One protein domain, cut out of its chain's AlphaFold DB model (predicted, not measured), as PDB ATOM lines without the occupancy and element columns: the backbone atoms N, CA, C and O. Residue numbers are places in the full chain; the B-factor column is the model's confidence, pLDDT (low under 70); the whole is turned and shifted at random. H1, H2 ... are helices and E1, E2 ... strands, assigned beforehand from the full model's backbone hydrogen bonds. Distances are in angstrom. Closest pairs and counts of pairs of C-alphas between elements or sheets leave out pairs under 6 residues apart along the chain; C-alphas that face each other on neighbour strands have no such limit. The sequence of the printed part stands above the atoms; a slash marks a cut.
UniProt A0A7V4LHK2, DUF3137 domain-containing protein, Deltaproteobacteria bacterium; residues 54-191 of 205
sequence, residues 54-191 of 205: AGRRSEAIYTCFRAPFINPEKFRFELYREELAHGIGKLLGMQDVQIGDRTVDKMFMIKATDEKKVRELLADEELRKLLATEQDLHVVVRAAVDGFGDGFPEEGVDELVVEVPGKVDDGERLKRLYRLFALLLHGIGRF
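This is residues 54 to 191 of the 205 residues of the protein "DUF3137 domain-containing protein" of Deltaproteobacteria bacterium (UniProt A0A7V4LHK2). A twisted sheet of five antiparallel strands has its longest helix, H4, laid along E1 and E5 on one face, with the short helix H2 across E3 on that same face. H3 packs on H4 and H1, off the sheet, while the long link of residues 81 to 101 passes loosely over the sheet's other face before pairing with the edge strand E3. The printed part has 138 residues with four named helices and five named strands, in the order E1 E2 H1 E3 H2 H3 E4 E5 H4; the sheet runs E1 E5 E4 E2 E3, and the class is mixed. It is compact, with a radius of gyration of the C-alphas of 14.6 A and spans of 37 by 35 by 28 A.

E1, residues 59 to 70, is an edge strand that bends by 66 degrees at residue 63; its neighbour is E5, residues 157 to 165, with N 65 and O 162 2.9 A apart. E5 forms a hairpin with E4, residues 138 to 143, where N 161 and O 140 are 2.9 A apart. E4 neighbours E2, residues 77 to 80, with N 139 and O 79 at 2.8 A. E2 neighbours the edge strand E3, residues 109 to 112, with N 78 and O 111 at 2.8 A. H4, residues 171 to 189, is on the sheet at a height of 9.8 A, along the strands at 25 degrees to E1 on the local plane; the closest C-alphas of E1 and H4 are those of Phe 65 and Phe 181, 7.1 A apart. H2, residues 115 to 121, is on the same face at a height of 8.9 A, over E3 and only just across the strands, at 62 degrees on the local plane. These make two layers, helices on one face of a sheet. H2 and H4 only just touch, with 3 pairs of C-alphas within 8 A, closest at Leu 121 and Gly 187, 5.3 A. H3, residues 125 to 133, touches residues 176 to 184 of H4 at a steep tilt of 42 degrees, opposite ways, with the C-alphas of Leu 127 and Leu 180 closest at 5.9 A. H1, residues 102 to 107, touches H3, closest at C-alphas 104 and 132, 6.8 A. E3, H2, H3 and E4 form a split strand-helix-strand unit, two strands running the same way with E2 between them, whose crossover is left-handed. In H1, H2, H3 and H4 every O i to N i+4 pair is within hydrogen-bond range.

E1 begins at C-alpha 59 (124.787, 164.666, 104.240) and measures 31.3 A. E2 and E3 measure 10.3 A each, H1 8.6 A, H2 9.9 A, H3 12.5 A, E4 15.7 A and E5 26.0 A. H4, 26.3 A, ends at C-alpha 189 (127.063, 139.460, 125.821).

The C-alphas farthest apart, of Arg 57 and Arg 190, are 41.7 A apart. The printed part has no cut. The links E2 to H1 and E4 to E5 are long. Mean pLDDT of the printed part is 86.6; it is under 70 at residues 55 to 57, 85 to 92 and 145 to 155.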
ATOM      1  N   ALA A  54     121.236 161.387 105.586       74.44
ATOM      2  CA  ALA A  54     120.651 162.481 104.820       74.44
ATOM      3  C   ALA A  54     120.224 163.620 105.763       74.44
ATOM      4  O   ALA A  54     119.338 163.458 106.601       74.44
ATOM      5  N   GLY A  55     120.851 164.790 105.626       66.31
ATOM      6  CA  GLY A  55     120.456 166.007 106.334       66.31
ATOM      7  C   GLY A  55     119.585 166.924 105.472       66.31
ATOM      8  O   GLY A  55     119.439 166.738 104.266       66.31
ATOM      9  N   ARG A  56     119.026 167.984 106.077       61.44
ATOM     10  CA  ARG A  56     118.131 168.937 105.377       61.44
ATOM     11  C   ARG A  56     118.797 169.716 104.233       61.44
ATOM     12  O   ARG A  56     118.090 170.242 103.380       61.44
ATOM     13  N   ARG A  57     120.124 169.878 104.261       69.00
ATOM     14  CA  ARG A  57     120.901 170.670 103.278       69.00
ATOM     15  C   ARG A  57     122.127 169.939 102.729       69.00
ATOM     16  O   ARG A  57     122.563 170.247 101.627       69.00
ATOM     17  N   SER A  58     122.685 169.009 103.494       75.00
ATOM     18  CA  SER A  58     123.836 168.186 103.127       75.00
ATOM     19  C   SER A  58     123.804 166.887 103.923       75.00
ATOM     20  O   SER A  58     123.139 166.811 104.956       75.00
ATOM     21  N   GLU A  59     124.538 165.880 103.463       80.38
ATOM     22  CA  GLU A  59     124.787 164.666 104.240       80.38
ATOM     23  C   GLU A  59     125.625 164.992 105.485       80.38
ATOM     24  O   GLU A  59     126.585 165.765 105.415       80.38
ATOM     25  N   ALA A  60     125.251 164.406 106.620       85.12
ATOM     26  CA  ALA A  60     126.033 164.435 107.847       85.12
ATOM     27  C   ALA A  60     126.837 163.136 107.940       85.12
ATOM     28  O   ALA A  60     126.272 162.051 107.819       85.12
ATOM     29  N   ILE A  61     128.152 163.257 108.115       87.94
ATOM     30  CA  ILE A  61     129.079 162.122 108.195       87.94
ATOM     31  C   ILE A  61     129.269 161.755 109.659       87.94
ATOM     32  O   ILE A  61     129.408 162.651 110.490       87.94
ATOM     33  N   TYR A  62     129.332 160.461 109.943       91.25
ATOM     34  CA  TYR A  62     129.585 159.918 111.267       91.25
ATOM     35  C   TYR A  62     130.677 158.859 111.199       91.25
ATOM     36  O   TYR A  62     130.760 158.097 110.234       91.25
ATOM     37  N   THR A  63     131.480 158.799 112.252       93.81
ATOM     38  CA  THR A  63     132.346 157.663 112.559       93.81
ATOM     39  C   THR A  63     131.498 156.619 113.278       93.81
ATOM     40  O   THR A  63     130.817 156.953 114.245       93.81
ATOM     41  N   CYS A  64     131.487 155.382 112.790       94.12
ATOM     42  CA  CYS A  64     130.522 154.362 113.185       94.12
ATOM     43  C   CYS A  64     131.237 153.075 113.595       94.12
ATOM     44  O   CYS A  64     131.966 152.499 112.791       94.12
ATOM     45  N   PHE A  65     130.989 152.615 114.819       95.50
ATOM     46  CA  PHE A  65     131.341 151.275 115.280       95.50
ATOM     47  C   PHE A  65     130.092 150.399 115.246       95.50
ATOM     48  O   PHE A  65     129.042 150.822 115.734       95.50
ATOM     49  N   ARG A  66     130.190 149.183 114.706       93.75
ATOM     50  CA  ARG A  66     129.071 148.236 114.677       93.75
ATOM     51  C   ARG A  66     129.496 146.783 114.845       93.75
ATOM     52  O   ARG A  66     130.562 146.385 114.376       93.75
ATOM     53  N   ALA A  67     128.639 145.989 115.479       92.75
ATOM     54  CA  ALA A  67     128.809 144.546 115.620       92.75
ATOM     55  C   ALA A  67     127.443 143.852 115.775       92.75
ATOM     56  O   ALA A  67     126.599 144.339 116.537       92.75
ATOM     57  N   PRO A  68     127.213 142.717 115.088       90.19
ATOM     58  CA  PRO A  68     125.992 141.936 115.242       90.19
ATOM     59  C   PRO A  68     126.036 141.072 116.508       90.19
ATOM     60  O   PRO A  68     127.102 140.618 116.928       90.19
ATOM     61  N   PHE A  69     124.876 140.775 117.086       88.69
ATOM     62  CA  PHE A  69     124.740 139.824 118.186       88.69
ATOM     63  C   PHE A  69     123.378 139.115 118.145       88.69
ATOM     64  O   PHE A  69     122.405 139.619 117.583       88.69
ATOM     65  N   ILE A  70     123.303 137.921 118.738       87.75
ATOM     66  CA  ILE A  70     122.055 137.150 118.814       87.75
ATOM     67  C   ILE A  70     121.163 137.800 119.873       87.75
ATOM     68  O   ILE A  70     121.593 137.919 121.011       87.75
ATOM     69  N   ASN A  71     119.941 138.196 119.526       89.19
ATOM     70  CA  ASN A  71     118.974 138.921 120.354       89.19
ATOM     71  C   ASN A  71     117.543 138.324 120.289       89.19
ATOM     72  O   ASN A  71     116.601 138.993 119.851       89.19
ATOM     73  N   PRO A  72     117.327 137.070 120.725       84.06
ATOM     74  CA  PRO A  72     116.022 136.405 120.640       84.06
ATOM     75  C   PRO A  72     114.959 137.093 121.507       84.06
ATOM     76  O   PRO A  72     113.775 137.076 121.178       84.06
ATOM     77  N   GLU A  73     115.383 137.744 122.591       86.00
ATOM     78  CA  GLU A  73     114.503 138.467 123.512       86.00
ATOM     79  C   GLU A  73     114.171 139.893 123.042       86.00
ATOM     80  O   GLU A  73     113.437 140.604 123.726       86.00
ATOM     81  N   LYS A  74     114.677 140.317 121.872       87.31
ATOM     82  CA  LYS A  74     114.420 141.641 121.275       87.31
ATOM     83  C   LYS A  74     114.724 142.790 122.245       87.31
ATOM     84  O   LYS A  74     113.995 143.788 122.308       87.31
ATOM     85  N   PHE A  75     115.811 142.658 123.004       91.19
ATOM     86  CA  PHE A  75     116.330 143.748 123.821       91.19
ATOM     87  C   PHE A  75     116.817 144.866 122.906       91.19
ATOM     88  O   PHE A  75     117.720 144.659 122.104       91.19
ATOM     89  N   ARG A  76     116.226 146.053 123.014       91.81
ATOM     90  CA  ARG A  76     116.639 147.230 122.251       91.81
ATOM     91  C   ARG A  76     116.770 148.395 123.196       91.81
ATOM     92  O   ARG A  76     115.961 148.543 124.113       91.81
ATOM     93  N   PHE A  77     117.784 149.208 122.963       93.81
ATOM     94  CA  PHE A  77     117.951 150.448 123.686       93.81
ATOM     95  C   PHE A  77     118.612 151.494 122.806       93.81
ATOM     96  O   PHE A  77     119.224 151.185 121.783       93.81
ATOM     97  N   GLU A  78     118.471 152.730 123.243       93.81
ATOM     98  CA  GLU A  78     119.015 153.908 122.608       93.81
ATOM     99  C   GLU A  78     119.539 154.847 123.696       93.81
ATOM    100  O   GLU A  78     118.884 155.035 124.725       93.81
ATOM    101  N   LEU A  79     120.724 155.411 123.482       95.31
ATOM    102  CA  LEU A  79     121.350 156.398 124.355       95.31
ATOM    103  C   LEU A  79     121.931 157.510 123.487       95.31
ATOM    104  O   LEU A  79     122.772 157.259 122.626       95.31
ATOM    105  N   TYR A  80     121.481 158.741 123.704       93.44
ATOM    106  CA  TYR A  80     121.887 159.900 122.907       93.44
ATOM    107  C   TYR A  80     121.717 161.194 123.702       93.44
ATOM    108  O   TYR A  80     120.906 161.261 124.627       93.44
ATOM    109  N   ARG A  81     122.459 162.249 123.350       90.69
ATOM    110  CA  ARG A  81     122.155 163.597 123.858       90.69
ATOM    111  C   ARG A  81     120.984 164.192 123.091       90.69
ATOM    112  O   ARG A  81     120.847 163.932 121.900       90.69
ATOM    113  N   GLU A  82     120.187 165.042 123.730       80.19
ATOM    114  CA  GLU A  82     119.016 165.674 123.105       80.19
ATOM    115  C   GLU A  82     119.349 166.370 121.771       80.19
ATOM    116  O   GLU A  82     118.583 166.279 120.811       80.19
ATOM    117  N   GLU A  83     120.533 166.977 121.661       78.19
ATOM    118  CA  GLU A  83     120.990 167.663 120.448       78.19
ATOM    119  C   GLU A  83     121.332 166.709 119.287       78.19
ATOM    120  O   GLU A  83     121.392 167.131 118.132       78.19
ATOM    121  N   LEU A  84     121.524 165.417 119.570       74.38
ATOM    122  CA  LEU A  84     121.805 164.364 118.589       74.38
ATOM    123  C   LEU A  84     120.550 163.582 118.174       74.38
ATOM    124  O   LEU A  84     120.652 162.608 117.436       74.38
ATOM    125  N   ALA A  85     119.352 164.033 118.562       69.50
ATOM    126  CA  ALA A  85     118.086 163.363 118.245       69.50
ATOM    127  C   ALA A  85     117.693 163.369 116.745       69.50
ATOM    128  O   ALA A  85     116.570 163.012 116.370       69.50
ATOM    129  N   HIS A  86     118.571 163.837 115.858       60.31
ATOM    130  CA  HIS A  86     118.285 164.024 114.443       60.31
ATOM    131  C   HIS A  86     118.402 162.707 113.666       60.31
ATOM    132  O   HIS A  86     119.488 162.165 113.511       60.31
ATOM    133  N   GLY A  87     117.288 162.233 113.100       52.78
ATOM    134  CA  GLY A  87     117.292 161.056 112.218       52.78
ATOM    135  C   GLY A  87     117.103 159.716 112.930       52.78
ATOM    136  O   GLY A  87     117.219 158.675 112.290       52.78
ATOM    137  N   ILE A  88     116.752 159.739 114.218       55.78
ATOM    138  CA  ILE A  88     116.401 158.544 114.986       55.78
ATOM    139  C   ILE A  88     115.172 157.865 114.363       55.78
ATOM    140  O   ILE A  88     114.078 158.439 114.286       55.78
ATOM    141  N   GLY A  89     115.348 156.626 113.903       56.62
ATOM    142  CA  GLY A  89     114.237 155.764 113.517       56.62
ATOM    143  C   GLY A  89     113.369 155.457 114.736       56.62
ATOM    144  O   GLY A  89     113.876 155.222 115.826       56.62
ATOM    145  N   LYS A  90     112.041 155.440 114.580       60.31
ATOM    146  CA  LYS A  90     111.150 155.067 115.687       60.31
ATOM    147  C   LYS A  90     111.331 153.586 116.030       60.31
ATOM    148  O   LYS A  90     110.756 152.720 115.375       60.31
ATOM    149  N   LEU A  91     112.082 153.309 117.088       67.81
ATOM    150  CA  LEU A  91     112.114 152.003 117.732       67.81
ATOM    151  C   LEU A  91     110.855 151.856 118.602       67.81
ATOM    152  O   LEU A  91     110.692 152.517 119.628       67.81
ATOM    153  N   LEU A  92     109.910 151.035 118.140       69.62
ATOM    154  CA  LEU A  92     108.633 150.813 118.822       69.62
ATOM    155  C   LEU A  92     108.831 150.039 120.133       69.62
ATOM    156  O   LEU A  92     109.620 149.100 120.190       69.62
ATOM    157  N   GLY A  93     108.064 150.403 121.163       79.56
ATOM    158  CA  GLY A  93     108.031 149.687 122.442       79.56
ATOM    159  C   GLY A  93     109.088 150.114 123.463       79.56
ATOM    160  O   GLY A  93     109.077 149.586 124.568       79.56
ATOM    161  N   MET A  94     109.962 151.073 123.141       87.88
ATOM    162  CA  MET A  94     110.898 151.620 124.126       87.88
ATOM    163  C   MET A  94     110.233 152.673 125.013       87.88
ATOM    164  O   MET A  94     109.377 153.428 124.549       87.88
ATOM    165  N   GLN A  95     110.647 152.724 126.273       91.38
ATOM    166  CA  GLN A  95     110.252 153.746 127.245       91.38
ATOM    167  C   GLN A  95     111.484 154.498 127.739       91.38
ATOM    168  O   GLN A  95     112.583 153.942 127.703       91.38
ATOM    169  N   ASP A  96     111.294 155.734 128.199       93.81
ATOM    170  CA  ASP A  96     112.364 156.506 128.829       93.81
ATOM    171  C   ASP A  96     112.803 155.822 130.130       93.81
ATOM    172  O   ASP A  96     111.974 155.425 130.953       93.81
ATOM    173  N   VAL A  97     114.113 155.689 130.313       96.00
ATOM    174  CA  VAL A  97     114.728 155.042 131.472       96.00
ATOM    175  C   VAL A  97     115.627 156.036 132.193       96.00
ATOM    176  O   VAL A  97     116.373 156.789 131.576       96.00
ATOM    177  N   GLN A  98     115.581 156.003 133.521       96.56
ATOM    178  CA  GLN A  98     116.587 156.618 134.382       96.56
ATOM    179  C   GLN A  98     117.416 155.496 134.997       96.56
ATOM    180  O   GLN A  98     116.856 154.569 135.590       96.56
ATOM    181  N   ILE A  99     118.738 155.552 134.850       95.50
ATOM    182  CA  ILE A  99     119.616 154.482 135.336       95.50
ATOM    183  C   ILE A  99     120.081 154.682 136.779       95.50
ATOM    184  O   ILE A  99     120.687 153.782 137.362       95.50
ATOM    185  N   GLY A 100     119.776 155.839 137.371       94.38
ATOM    186  CA  GLY A 100     120.130 156.184 138.745       94.38
ATOM    187  C   GLY A 100     121.541 156.756 138.888       94.38
ATOM    188  O   GLY A 100     121.999 156.970 140.012       94.38
ATOM    189  N   ASP A 101     122.225 157.029 137.776       96.06
ATOM    190  CA  ASP A 101     123.499 157.740 137.752       96.06
ATOM    191  C   ASP A 101     123.259 159.185 137.320       96.06
ATOM    192  O   ASP A 101     123.016 159.467 136.151       96.06
ATOM    193  N   ARG A 102     123.362 160.121 138.269       94.31
ATOM    194  CA  ARG A 102     123.055 161.542 138.034       94.31
ATOM    195  C   ARG A 102     123.850 162.170 136.892       94.31
ATOM    196  O   ARG A 102     123.393 163.153 136.317       94.31
ATOM    197  N   THR A 103     125.057 161.678 136.632       93.38
ATOM    198  CA  THR A 103     125.934 162.235 135.603       93.38
ATOM    199  C   THR A 103     125.419 161.795 134.238       93.38
ATOM    200  O   THR A 103     125.123 162.643 133.399       93.38
ATOM    201  N   VAL A 104     125.211 160.492 134.052       94.69
ATOM    202  CA  VAL A 104     124.682 159.938 132.797       94.69
ATOM    203  C   VAL A 104     123.246 160.403 132.538       94.69
ATOM    204  O   VAL A 104     122.985 160.936 131.464       94.69
ATOM    205  N   ASP A 105     122.355 160.299 133.527       95.44
ATOM    206  CA  ASP A 105     120.930 160.651 133.407       95.44
ATOM    207  C   ASP A 105     120.701 162.139 133.075       95.44
ATOM    208  O   ASP A 105     119.662 162.515 132.539       95.44
ATOM    209  N   LYS A 106     121.670 163.009 133.394       93.75
ATOM    210  CA  LYS A 106     121.632 164.431 133.028       93.75
ATOM    211  C   LYS A 106     122.143 164.685 131.608       93.75
ATOM    212  O   LYS A 106     121.726 165.656 130.983       93.75
ATOM    213  N   MET A 107     123.103 163.892 131.142       92.69
ATOM    214  CA  MET A 107     123.758 164.102 129.847       92.69
ATOM    215  C   MET A 107     123.028 163.417 128.699       92.69
ATOM    216  O   MET A 107     123.085 163.913 127.575       92.69
ATOM    217  N   PHE A 108     122.362 162.298 128.972       95.31
ATOM    218  CA  PHE A 108     121.801 161.440 127.943       95.31
ATOM    219  C   PHE A 108     120.326 161.145 128.186       95.31
ATOM    220  O   PHE A 108     119.891 160.891 129.306       95.31
ATOM    221  N   MET A 109     119.581 161.106 127.087       94.50
ATOM    222  CA  MET A 109     118.288 160.449 127.014       94.50
ATOM    223  C   MET A 109     118.534 158.961 126.802       94.50
ATOM    224  O   MET A 109     119.297 158.580 125.913       94.50
ATOM    225  N   ILE A 110     117.891 158.126 127.618       95.75
ATOM    226  CA  ILE A 110     117.997 156.670 127.535       95.75
ATOM    227  C   ILE A 110     116.606 156.111 127.307       95.75
ATOM    228  O   ILE A 110     115.675 156.423 128.050       95.75
ATOM    229  N   LYS A 111     116.476 155.255 126.301       94.81
ATOM    230  CA  LYS A 111     115.247 154.527 126.004       94.81
ATOM    231  C   LYS A 111     115.543 153.050 125.884       94.81
ATOM    232  O   LYS A 111     116.550 152.691 125.290       94.81
ATOM    233  N   ALA A 112     114.682 152.188 126.414       94.62
ATOM    234  CA  ALA A 112     114.871 150.743 126.294       94.62
ATOM    235  C   ALA A 112     113.554 149.963 126.283       94.62
ATOM    236  O   ALA A 112     112.534 150.441 126.782       94.62
ATOM    237  N   THR A 113     113.588 148.745 125.733       94.44
ATOM    238  CA  THR A 113     112.504 147.755 125.863       94.44
ATOM    239  C   THR A 113     112.549 147.001 127.196       94.44
ATOM    240  O   THR A 113     111.528 146.477 127.630       94.44
ATOM    241  N   ASP A 114     113.711 146.972 127.858       93.44
ATOM    242  CA  ASP A 114     113.921 146.358 129.172       93.44
ATOM    243  C   ASP A 114     114.785 147.282 130.046       93.44
ATOM    244  O   ASP A 114     116.000 147.415 129.860       93.44
ATOM    245  N   GLU A 115     114.134 147.939 131.006       95.31
ATOM    246  CA  GLU A 115     114.771 148.870 131.938       95.31
ATOM    247  C   GLU A 115     115.826 148.189 132.823       95.31
ATOM    248  O   GLU A 115     116.865 148.778 133.126       95.31
ATOM    249  N   LYS A 116     115.593 146.938 133.231       94.44
ATOM    250  CA  LYS A 116     116.519 146.222 134.106       94.44
ATOM    251  C   LYS A 116     117.818 145.923 133.360       94.44
ATOM    252  O   LYS A 116     118.893 146.219 133.881       94.44
ATOM    253  N   LYS A 117     117.727 145.415 132.127       94.94
ATOM    254  CA  LYS A 117     118.908 145.107 131.306       94.94
ATOM    255  C   LYS A 117     119.728 146.345 130.974       94.94
ATOM    256  O   LYS A 117     120.949 146.301 131.096       94.94
ATOM    257  N   VAL A 118     119.092 147.461 130.599       96.56
ATOM    258  CA  VAL A 118     119.848 148.689 130.292       96.56
ATOM    259  C   VAL A 118     120.500 149.283 131.547       96.56
ATOM    260  O   VAL A 118     121.628 149.764 131.474       96.56
ATOM    261  N   ARG A 119     119.861 149.178 132.724       96.69
ATOM    262  CA  ARG A 119     120.472 149.564 134.008       96.69
ATOM    263  C   ARG A 119     121.686 148.705 134.349       96.69
ATOM    264  O   ARG A 119     122.706 149.248 134.757       96.69
ATOM    265  N   GLU A 120     121.593 147.389 134.174       95.25
ATOM    266  CA  GLU A 120     122.704 146.453 134.401       95.25
ATOM    267  C   GLU A 120     123.849 146.644 133.392       95.25
ATOM    268  O   GLU A 120     125.025 146.528 133.752       95.25
ATOM    269  N   LEU A 121     123.522 146.963 132.137       96.00
ATOM    270  CA  LEU A 121     124.486 147.308 131.092       96.00
ATOM    271  C   LEU A 121     125.250 148.585 131.454       96.00
ATOM    272  O   LEU A 121     126.477 148.594 131.459       96.00
ATOM    273  N   LEU A 122     124.522 149.641 131.818       96.88
ATOM    274  CA  LEU A 122     125.082 150.948 132.155       96.88
ATOM    275  C   LEU A 122     125.516 151.055 133.626       96.88
ATOM    276  O   LEU A 122     125.768 152.156 134.110       96.88
ATOM    277  N   ALA A 123     125.603 149.941 134.362       95.94
ATOM    278  CA  ALA A 123     126.132 149.901 135.727       95.94
ATOM    279  C   ALA A 123     127.668 149.922 135.786       95.94
ATOM    280  O   ALA A 123     128.228 150.219 136.839       95.94
ATOM    281  N   ASP A 124     128.339 149.616 134.675       96.81
ATOM    282  CA  ASP A 124     129.796 149.560 134.604       96.81
ATOM    283  C   ASP A 124     130.434 150.951 134.799       96.81
ATOM    284  O   ASP A 124     130.122 151.914 134.092       96.81
ATOM    285  N   GLU A 125     131.327 151.072 135.786       96.69
ATOM    286  CA  GLU A 125     131.948 152.352 136.143       96.69
ATOM    287  C   GLU A 125     132.877 152.899 135.054       96.69
ATOM    288  O   GLU A 125     132.987 154.118 134.894       96.69
ATOM    289  N   GLU A 126     133.577 152.025 134.327       97.69
ATOM    290  CA  GLU A 126     134.469 152.430 133.241       97.69
ATOM    291  C   GLU A 126     133.644 152.966 132.071       97.69
ATOM    292  O   GLU A 126     133.924 154.053 131.561       97.69
ATOM    293  N   LEU A 127     132.560 152.268 131.723       97.88
ATOM    294  CA  LEU A 127     131.615 152.700 130.702       97.88
ATOM    295  C   LEU A 127     131.020 154.074 131.033       97.88
ATOM    296  O   LEU A 127     130.994 154.951 130.171       97.88
ATOM    297  N   ARG A 128     130.608 154.312 132.284       97.00
ATOM    298  CA  ARG A 128     130.094 155.625 132.716       97.00
ATOM    299  C   ARG A 128     131.125 156.740 132.572       97.00
ATOM    300  O   ARG A 128     130.783 157.833 132.123       97.00
ATOM    301  N   LYS A 129     132.389 156.481 132.927       97.06
ATOM    302  CA  LYS A 129     133.486 157.455 132.765       97.06
ATOM    303  C   LYS A 129     133.737 157.772 131.291       97.06
ATOM    304  O   LYS A 129     133.942 158.935 130.944       97.06
ATOM    305  N   LEU A 130     133.688 156.758 130.428       97.94
ATOM    306  CA  LEU A 130     133.840 156.938 128.986       97.94
ATOM    307  C   LEU A 130     132.657 157.706 128.391       97.94
ATOM    308  O   LEU A 130     132.897 158.651 127.655       97.94
ATOM    309  N   LEU A 131     131.414 157.400 128.774       96.62
ATOM    310  CA  LEU A 131     130.223 158.158 128.357       96.62
ATOM    311  C   LEU A 131     130.280 159.624 128.809       96.62
ATOM    312  O   LEU A 131     129.906 160.524 128.064       96.62
ATOM    313  N   ALA A 132     130.783 159.890 130.018       94.19
ATOM    314  CA  ALA A 132     130.971 161.256 130.501       94.19
ATOM    315  C   ALA A 132     132.060 162.028 129.733       94.19
ATOM    316  O   ALA A 132     132.022 163.260 129.674       94.19
ATOM    317  N   THR A 133     133.026 161.310 129.154       94.94
ATOM    318  CA  THR A 133     134.118 161.878 128.354       94.94
ATOM    319  C   THR A 133     133.693 162.079 126.899       94.94
ATOM    320  O   THR A 133     133.848 163.163 126.346       94.94
ATOM    321  N   GLU A 134     133.126 161.045 126.283       92.81
ATOM    322  CA  GLU A 134     132.695 161.001 124.888       92.81
ATOM    323  C   GLU A 134     131.204 161.350 124.802       92.81
ATOM    324  O   GLU A 134     130.357 160.500 124.561       92.81
ATOM    325  N   GLN A 135     130.867 162.615 125.055       87.00
ATOM    326  CA  GLN A 135     129.464 163.032 125.172       87.00
ATOM    327  C   GLN A 135     128.734 163.049 123.824       87.00
ATOM    328  O   GLN A 135     127.546 162.743 123.761       87.00
ATOM    329  N   ASP A 136     129.437 163.381 122.743       91.12
ATOM    330  CA  ASP A 136     128.849 163.512 121.411       91.12
ATOM    331  C   ASP A 136     128.800 162.160 120.696       91.12
ATOM    332  O   ASP A 136     129.557 161.905 119.757       91.12
ATOM    333  N   LEU A 137     127.924 161.277 121.168       93.81
ATOM    334  CA  LEU A 137     127.690 159.976 120.559       93.81
ATOM    335  C   LEU A 137     126.224 159.555 120.631       93.81
ATOM    336  O   LEU A 137     125.438 160.041 121.446       93.81
ATOM    337  N   HIS A 138     125.887 158.615 119.761       94.12
ATOM    338  CA  HIS A 138     124.616 157.921 119.724       94.12
ATOM    339  C   HIS A 138     124.879 156.418 119.794       94.12
ATOM    340  O   HIS A 138     125.551 155.867 118.924       94.12
ATOM    341  N   VAL A 139     124.364 155.758 120.830       95.56
ATOM    342  CA  VAL A 139     124.365 154.298 120.964       95.56
ATOM    343  C   VAL A 139     122.976 153.784 120.637       95.56
ATOM    344  O   VAL A 139     122.000 154.260 121.212       95.56
ATOM    345  N   VAL A 140     122.887 152.772 119.781       93.81
ATOM    346  CA  VAL A 140     121.616 152.131 119.458       93.81
ATOM    347  C   VAL A 140     121.778 150.631 119.275       93.81
ATOM    348  O   VAL A 140     122.740 150.155 118.674       93.81
ATOM    349  N   VAL A 141     120.796 149.888 119.776       92.69
ATOM    350  CA  VAL A 141     120.546 148.499 119.400       92.69
ATOM    351  C   VAL A 141     119.318 148.456 118.504       92.69
ATOM    352  O   VAL A 141     118.218 148.835 118.916       92.69
ATOM    353  N   ARG A 142     119.497 147.983 117.271       87.25
ATOM    354  CA  ARG A 142     118.434 147.924 116.259       87.25
ATOM    355  C   ARG A 142     118.495 146.627 115.464       87.25
ATOM    356  O   ARG A 142     119.478 145.899 115.535       87.25
ATOM    357  N   ALA A 143     117.441 146.368 114.691       82.00
ATOM    358  CA  ALA A 143     117.451 145.276 113.723       82.00
ATOM    359  C   ALA A 143     118.673 145.409 112.814       82.00
ATOM    360  O   ALA A 143     118.920 146.498 112.285       82.00
ATOM    361  N   ALA A 144     119.414 144.314 112.649       71.44
ATOM    362  CA  ALA A 144     120.481 144.271 111.666       71.44
ATOM    363  C   ALA A 144     119.866 144.562 110.289       71.44
ATOM    364  O   ALA A 144     118.892 143.928 109.885       71.44
ATOM    365  N   VAL A 145     120.384 145.582 109.611       63.06
ATOM    366  CA  VAL A 145     120.017 145.888 108.225       63.06
ATOM    367  C   VAL A 145     121.065 145.298 107.294       63.06
ATOM    368  O   VAL A 145     122.235 145.161 107.663       63.06
ATOM    369  N   ASP A 146     120.660 144.970 106.070       48.41
ATOM    370  CA  ASP A 146     121.567 144.489 105.033       48.41
ATOM    371  C   ASP A 146     122.635 145.557 104.725       48.41
ATOM    372  O   ASP A 146     122.417 146.514 103.989       48.41
ATOM    373  N   GLY A 147     123.800 145.420 105.360       45.94
ATOM    374  CA  GLY A 147     124.927 146.354 105.246       45.94
ATOM    375  C   GLY A 147     126.263 145.764 105.709       45.94
ATOM    376  O   GLY A 147     127.287 146.447 105.720       45.94
ATOM    377  N   PHE A 148     126.275 144.480 106.080       50.09
ATOM    378  CA  PHE A 148     127.488 143.736 106.424       50.09
ATOM    379  C   PHE A 148     128.122 142.995 105.231       50.09
ATOM    380  O   PHE A 148     129.125 142.310 105.420       50.09
ATOM    381  N   GLY A 149     127.590 143.164 104.016       42.22
ATOM    382  CA  GLY A 149     128.119 142.563 102.783       42.22
ATOM    383  C   GLY A 149     127.622 141.146 102.481       42.22
ATOM    384  O   GLY A 149     127.744 140.713 101.343       42.22
ATOM    385  N   ASP A 150     126.985 140.464 103.441       44.94
ATOM    386  CA  ASP A 150     126.801 139.003 103.355       44.94
ATOM    387  C   ASP A 150     125.356 138.503 103.594       44.94
ATOM    388  O   ASP A 150     125.156 137.306 103.768       44.94
ATOM    389  N   GLY A 151     124.355 139.397 103.575       46.84
ATOM    390  CA  GLY A 151     122.931 139.088 103.788       46.84
ATOM    391  C   GLY A 151     122.586 138.777 105.249       46.84
ATOM    392  O   GLY A 151     123.092 137.810 105.804       46.84
ATOM    393  N   PHE A 152     121.713 139.566 105.884       54.69
ATOM    394  CA  PHE A 152     121.181 139.192 107.199       54.69
ATOM    395  C   PHE A 152     119.721 139.600 107.390       54.69
ATOM    396  O   PHE A 152     119.423 140.680 107.894       54.69
ATOM    397  N   PRO A 153     118.817 138.640 107.157       50.38
ATOM    398  CA  PRO A 153     117.581 138.517 107.901       50.38
ATOM    399  C   PRO A 153     117.551 137.152 108.611       50.38
ATOM    400  O   PRO A 153     116.699 136.313 108.324       50.38
ATOM    401  N   GLU A 154     118.501 136.894 109.517       61.03
ATOM    402  CA  GLU A 154     118.357 135.778 110.460       61.03
ATOM    403  C   GLU A 154     117.470 136.235 111.623       61.03
ATOM    404  O   GLU A 154     117.717 137.266 112.256       61.03
ATOM    405  N   GLU A 155     116.390 135.495 111.883       69.75
ATOM    406  CA  GLU A 155     115.478 135.809 112.980       69.75
ATOM    407  C   GLU A 155     116.234 135.794 114.315       69.75
ATOM    408  O   GLU A 155     116.893 134.819 114.669       69.75
ATOM    409  N   GLY A 156     116.130 136.892 115.067       78.69
ATOM    410  CA  GLY A 156     116.795 137.017 116.360       78.69
ATOM    411  C   GLY A 156     118.251 137.475 116.284       78.69
ATOM    412  O   GLY A 156     118.984 137.201 117.225       78.69
ATOM    413  N   VAL A 157     118.674 138.181 115.231       84.94
ATOM    414  CA  VAL A 157     119.954 138.915 115.190       84.94
ATOM    415  C   VAL A 157     119.688 140.420 115.099       84.94
ATOM    416  O   VAL A 157     119.005 140.886 114.190       84.94
ATOM    417  N   ASP A 158     120.250 141.180 116.038       88.88
ATOM    418  CA  ASP A 158     120.246 142.648 116.039       88.88
ATOM    419  C   ASP A 158     121.710 143.149 115.998       88.88
ATOM    420  O   ASP A 158     122.663 142.377 116.149       88.88
ATOM    421  N   GLU A 159     121.914 144.446 115.774       89.56
ATOM    422  CA  GLU A 159     123.234 145.087 115.784       89.56
ATOM    423  C   GLU A 159     123.353 146.129 116.899       89.56
ATOM    424  O   GLU A 159     122.424 146.903 117.143       89.56
ATOM    425  N   LEU A 160     124.516 146.159 117.558       94.62
ATOM    426  CA  LEU A 160     124.955 147.294 118.369       94.62
ATOM    427  C   LEU A 160     125.672 148.278 117.450       94.62
ATOM    428  O   LEU A 160     126.601 147.889 116.741       94.62
ATOM    429  N   VAL A 161     125.281 149.546 117.515       94.44
ATOM    430  CA  VAL A 161     125.871 150.634 116.739       94.44
ATOM    431  C   VAL A 161     126.215 151.799 117.664       94.44
ATOM    432  O   VAL A 161     125.397 152.199 118.491       94.44
ATOM    433  N   VAL A 162     127.417 152.356 117.508       96.31
ATOM    434  CA  VAL A 162     127.832 153.625 118.122       96.31
ATOM    435  C   VAL A 162     128.245 154.590 117.020       96.31
ATOM    436  O   VAL A 162     129.220 154.343 116.310       96.31
ATOM    437  N   GLU A 163     127.515 155.692 116.886       94.38
ATOM    438  CA  GLU A 163     127.778 156.754 115.914       94.38
ATOM    439  C   GLU A 163     128.292 158.011 116.614       94.38
ATOM    440  O   GLU A 163     127.712 158.486 117.589       94.38
ATOM    441  N   VAL A 164     129.372 158.577 116.081       94.69
ATOM    442  CA  VAL A 164     129.992 159.819 116.551       94.69
ATOM    443  C   VAL A 164     129.973 160.833 115.410       94.69
ATOM    444  O   VAL A 164     130.439 160.498 114.316       94.69
ATOM    445  N   PRO A 165     129.455 162.060 115.610       90.69
ATOM    446  CA  PRO A 165     129.417 163.070 114.561       90.69
ATOM    447  C   PRO A 165     130.807 163.397 114.007       90.69
ATOM    448  O   PRO A 165     131.760 163.645 114.746       90.69
ATOM    449  N   GLY A 166     130.897 163.466 112.681       89.69
ATOM    450  CA  GLY A 166     132.109 163.807 111.951       89.69
ATOM    451  C   GLY A 166     133.064 162.635 111.729       89.69
ATOM    452  O   GLY A 166     132.795 161.479 112.064       89.69
ATOM    453  N   LYS A 167     134.204 162.958 111.117       90.94
ATOM    454  CA  LYS A 167     135.320 162.029 110.955       90.94
ATOM    455  C   LYS A 167     136.261 162.185 112.138       90.94
ATOM    456  O   LYS A 167     136.842 163.252 112.302       90.94
ATOM    457  N   VAL A 168     136.376 161.156 112.969       92.69
ATOM    458  CA  VAL A 168     137.308 161.173 114.095       92.69
ATOM    459  C   VAL A 168     138.703 160.812 113.579       92.69
ATOM    460  O   VAL A 168     138.922 159.698 113.102       92.69
ATOM    461  N   ASP A 169     139.631 161.761 113.672       89.38
ATOM    462  CA  ASP A 169     141.044 161.655 113.277       89.38
ATOM    463  C   ASP A 169     142.013 161.672 114.480       89.38
ATOM    464  O   ASP A 169     143.227 161.585 114.319       89.38
ATOM    465  N   ASP A 170     141.491 161.700 115.708       93.81
ATOM    466  CA  ASP A 170     142.272 161.516 116.935       93.81
ATOM    467  C   ASP A 170     142.342 160.024 117.304       93.81
ATOM    468  O   ASP A 170     141.344 159.408 117.693       93.81
ATOM    469  N   GLY A 171     143.540 159.441 117.205       93.75
ATOM    470  CA  GLY A 171     143.779 158.029 117.514       93.75
ATOM    471  C   GLY A 171     143.497 157.645 118.971       93.75
ATOM    472  O   GLY A 171     142.955 156.571 119.227       93.75
ATOM    473  N   GLU A 172     143.790 158.517 119.938       95.38
ATOM    474  CA  GLU A 172     143.504 158.242 121.353       95.38
ATOM    475  C   GLU A 172     142.002 158.324 121.636       95.38
ATOM    476  O   GLU A 172     141.468 157.550 122.434       95.38
ATOM    477  N   ARG A 173     141.292 159.222 120.945       96.38
ATOM    478  CA  ARG A 173     139.828 159.251 120.974       96.38
ATOM    479  C   ARG A 173     139.224 157.986 120.371       96.38
ATOM    480  O   ARG A 173     138.336 157.401 120.986       96.38
ATOM    481  N   LEU A 174     139.726 157.518 119.229       96.25
ATOM    482  CA  LEU A 174     139.264 156.266 118.619       96.25
ATOM    483  C   LEU A 174     139.466 155.060 119.542       96.25
ATOM    484  O   LEU A 174     138.566 154.230 119.645       96.25
ATOM    485  N   LYS A 175     140.585 154.985 120.273       96.62
ATOM    486  CA  LYS A 175     140.812 153.935 121.282       96.62
ATOM    487  C   LYS A 175     139.783 153.974 122.409       96.62
ATOM    488  O   LYS A 175     139.269 152.927 122.799       96.62
ATOM    489  N   ARG A 176     139.456 155.163 122.928       97.88
ATOM    490  CA  ARG A 176     138.420 155.316 123.966       97.88
ATOM    491  C   ARG A 176     137.038 154.925 123.453       97.88
ATOM    492  O   ARG A 176     136.316 154.226 124.157       97.88
ATOM    493  N   LEU A 177     136.693 155.325 122.229       98.00
ATOM    494  CA  LEU A 177     135.434 154.948 121.582       98.00
ATOM    495  C   LEU A 177     135.356 153.438 121.327       98.00
ATOM    496  O   LEU A 177     134.330 152.831 121.622       98.00
ATOM    497  N   TYR A 178     136.447 152.814 120.872       97.81
ATOM    498  CA  TYR A 178     136.534 151.359 120.744       97.81
ATOM    499  C   TYR A 178     136.342 150.670 122.098       97.81
ATOM    500  O   TYR A 178     135.558 149.731 122.209       97.81
ATOM    501  N   ARG A 179     137.001 151.160 123.156       98.12
ATOM    502  CA  ARG A 179     136.850 150.613 124.510       98.12
ATOM    503  C   ARG A 179     135.412 150.731 125.017       98.12
ATOM    504  O   ARG A 179     134.887 149.761 125.558       98.12
ATOM    505  N   LEU A 180     134.771 151.881 124.806       98.50
ATOM    506  CA  LEU A 180     133.357 152.106 125.118       98.50
ATOM    507  C   LEU A 180     132.471 151.103 124.369       98.50
ATOM    508  O   LEU A 180     131.616 150.462 124.978       98.50
ATOM    509  N   PHE A 181     132.705 150.932 123.066       98.19
ATOM    510  CA  PHE A 181     131.975 149.982 122.232       98.19
ATOM    511  C   PHE A 181     132.142 148.538 122.726       98.19
ATOM    512  O   PHE A 181     131.156 147.823 122.883       98.19
ATOM    513  N   ALA A 182     133.372 148.123 123.035       97.44
ATOM    514  CA  ALA A 182     133.664 146.791 123.552       97.44
ATOM    515  C   ALA A 182     132.967 146.542 124.900       97.44
ATOM    516  O   ALA A 182     132.358 145.492 125.082       97.44
ATOM    517  N   LEU A 183     132.986 147.506 125.830       98.00
ATOM    518  CA  LEU A 183     132.283 147.389 127.117       98.00
ATOM    519  C   LEU A 183     130.770 147.217 126.936       98.00
ATOM    520  O   LEU A 183     130.167 146.376 127.604       98.00
ATOM    521  N   LEU A 184     130.162 147.962 126.008       97.50
ATOM    522  CA  LEU A 184     128.751 147.789 125.658       97.50
ATOM    523  C   LEU A 184     128.481 146.395 125.081       97.50
ATOM    524  O   LEU A 184     127.539 145.725 125.504       97.50
ATOM    525  N   LEU A 185     129.319 145.946 124.146       95.44
ATOM    526  CA  LEU A 185     129.164 144.661 123.470       95.44
ATOM    527  C   LEU A 185     129.301 143.482 124.442       95.44
ATOM    528  O   LEU A 185     128.441 142.605 124.468       95.44
ATOM    529  N   HIS A 186     130.320 143.496 125.305       95.12
ATOM    530  CA  HIS A 186     130.484 142.504 126.375       95.12
ATOM    531  C   HIS A 186     129.345 142.564 127.388       95.12
ATOM    532  O   HIS A 186     128.856 141.529 127.839       95.12
ATOM    533  N   GLY A 187     128.887 143.771 127.728       94.69
ATOM    534  CA  GLY A 187     127.753 143.979 128.617       94.69
ATOM    535  C   GLY A 187     126.470 143.335 128.087       94.69
ATOM    536  O   GLY A 187     125.786 142.667 128.866       94.69
ATOM    537  N   ILE A 188     126.205 143.474 126.783       92.75
ATOM    538  CA  ILE A 188     125.128 142.782 126.054       92.75
ATOM    539  C   ILE A 188     125.363 141.268 126.032       92.75
ATOM    540  O   ILE A 188     124.442 140.493 126.292       92.75
ATOM    541  N   GLY A 189     126.613 140.852 125.814       89.31
ATOM    542  CA  GLY A 189     127.063 139.460 125.821       89.31
ATOM    543  C   GLY A 189     126.653 138.658 127.066       89.31
ATOM    544  O   GLY A 189     126.473 137.442 127.003       89.31
ATOM    545  N   ARG A 190     126.461 139.328 128.211       87.38
ATOM    546  CA  ARG A 190     126.052 138.688 129.477       87.38
ATOM    547  C   ARG A 190     124.617 138.164 129.471       87.38
ATOM    548  O   ARG A 190     124.313 137.257 130.240       87.38
ATOM    549  N   PHE A 191     123.746 138.730 128.641       83.06
ATOM    550  CA  PHE A 191     122.342 138.320 128.524       83.06
ATOM    551  C   PHE A 191     121.957 137.903 127.099       83.06
ATOM    552  O   PHE A 191     120.793 137.609 126.843       83.06
TER     553      PHE A 191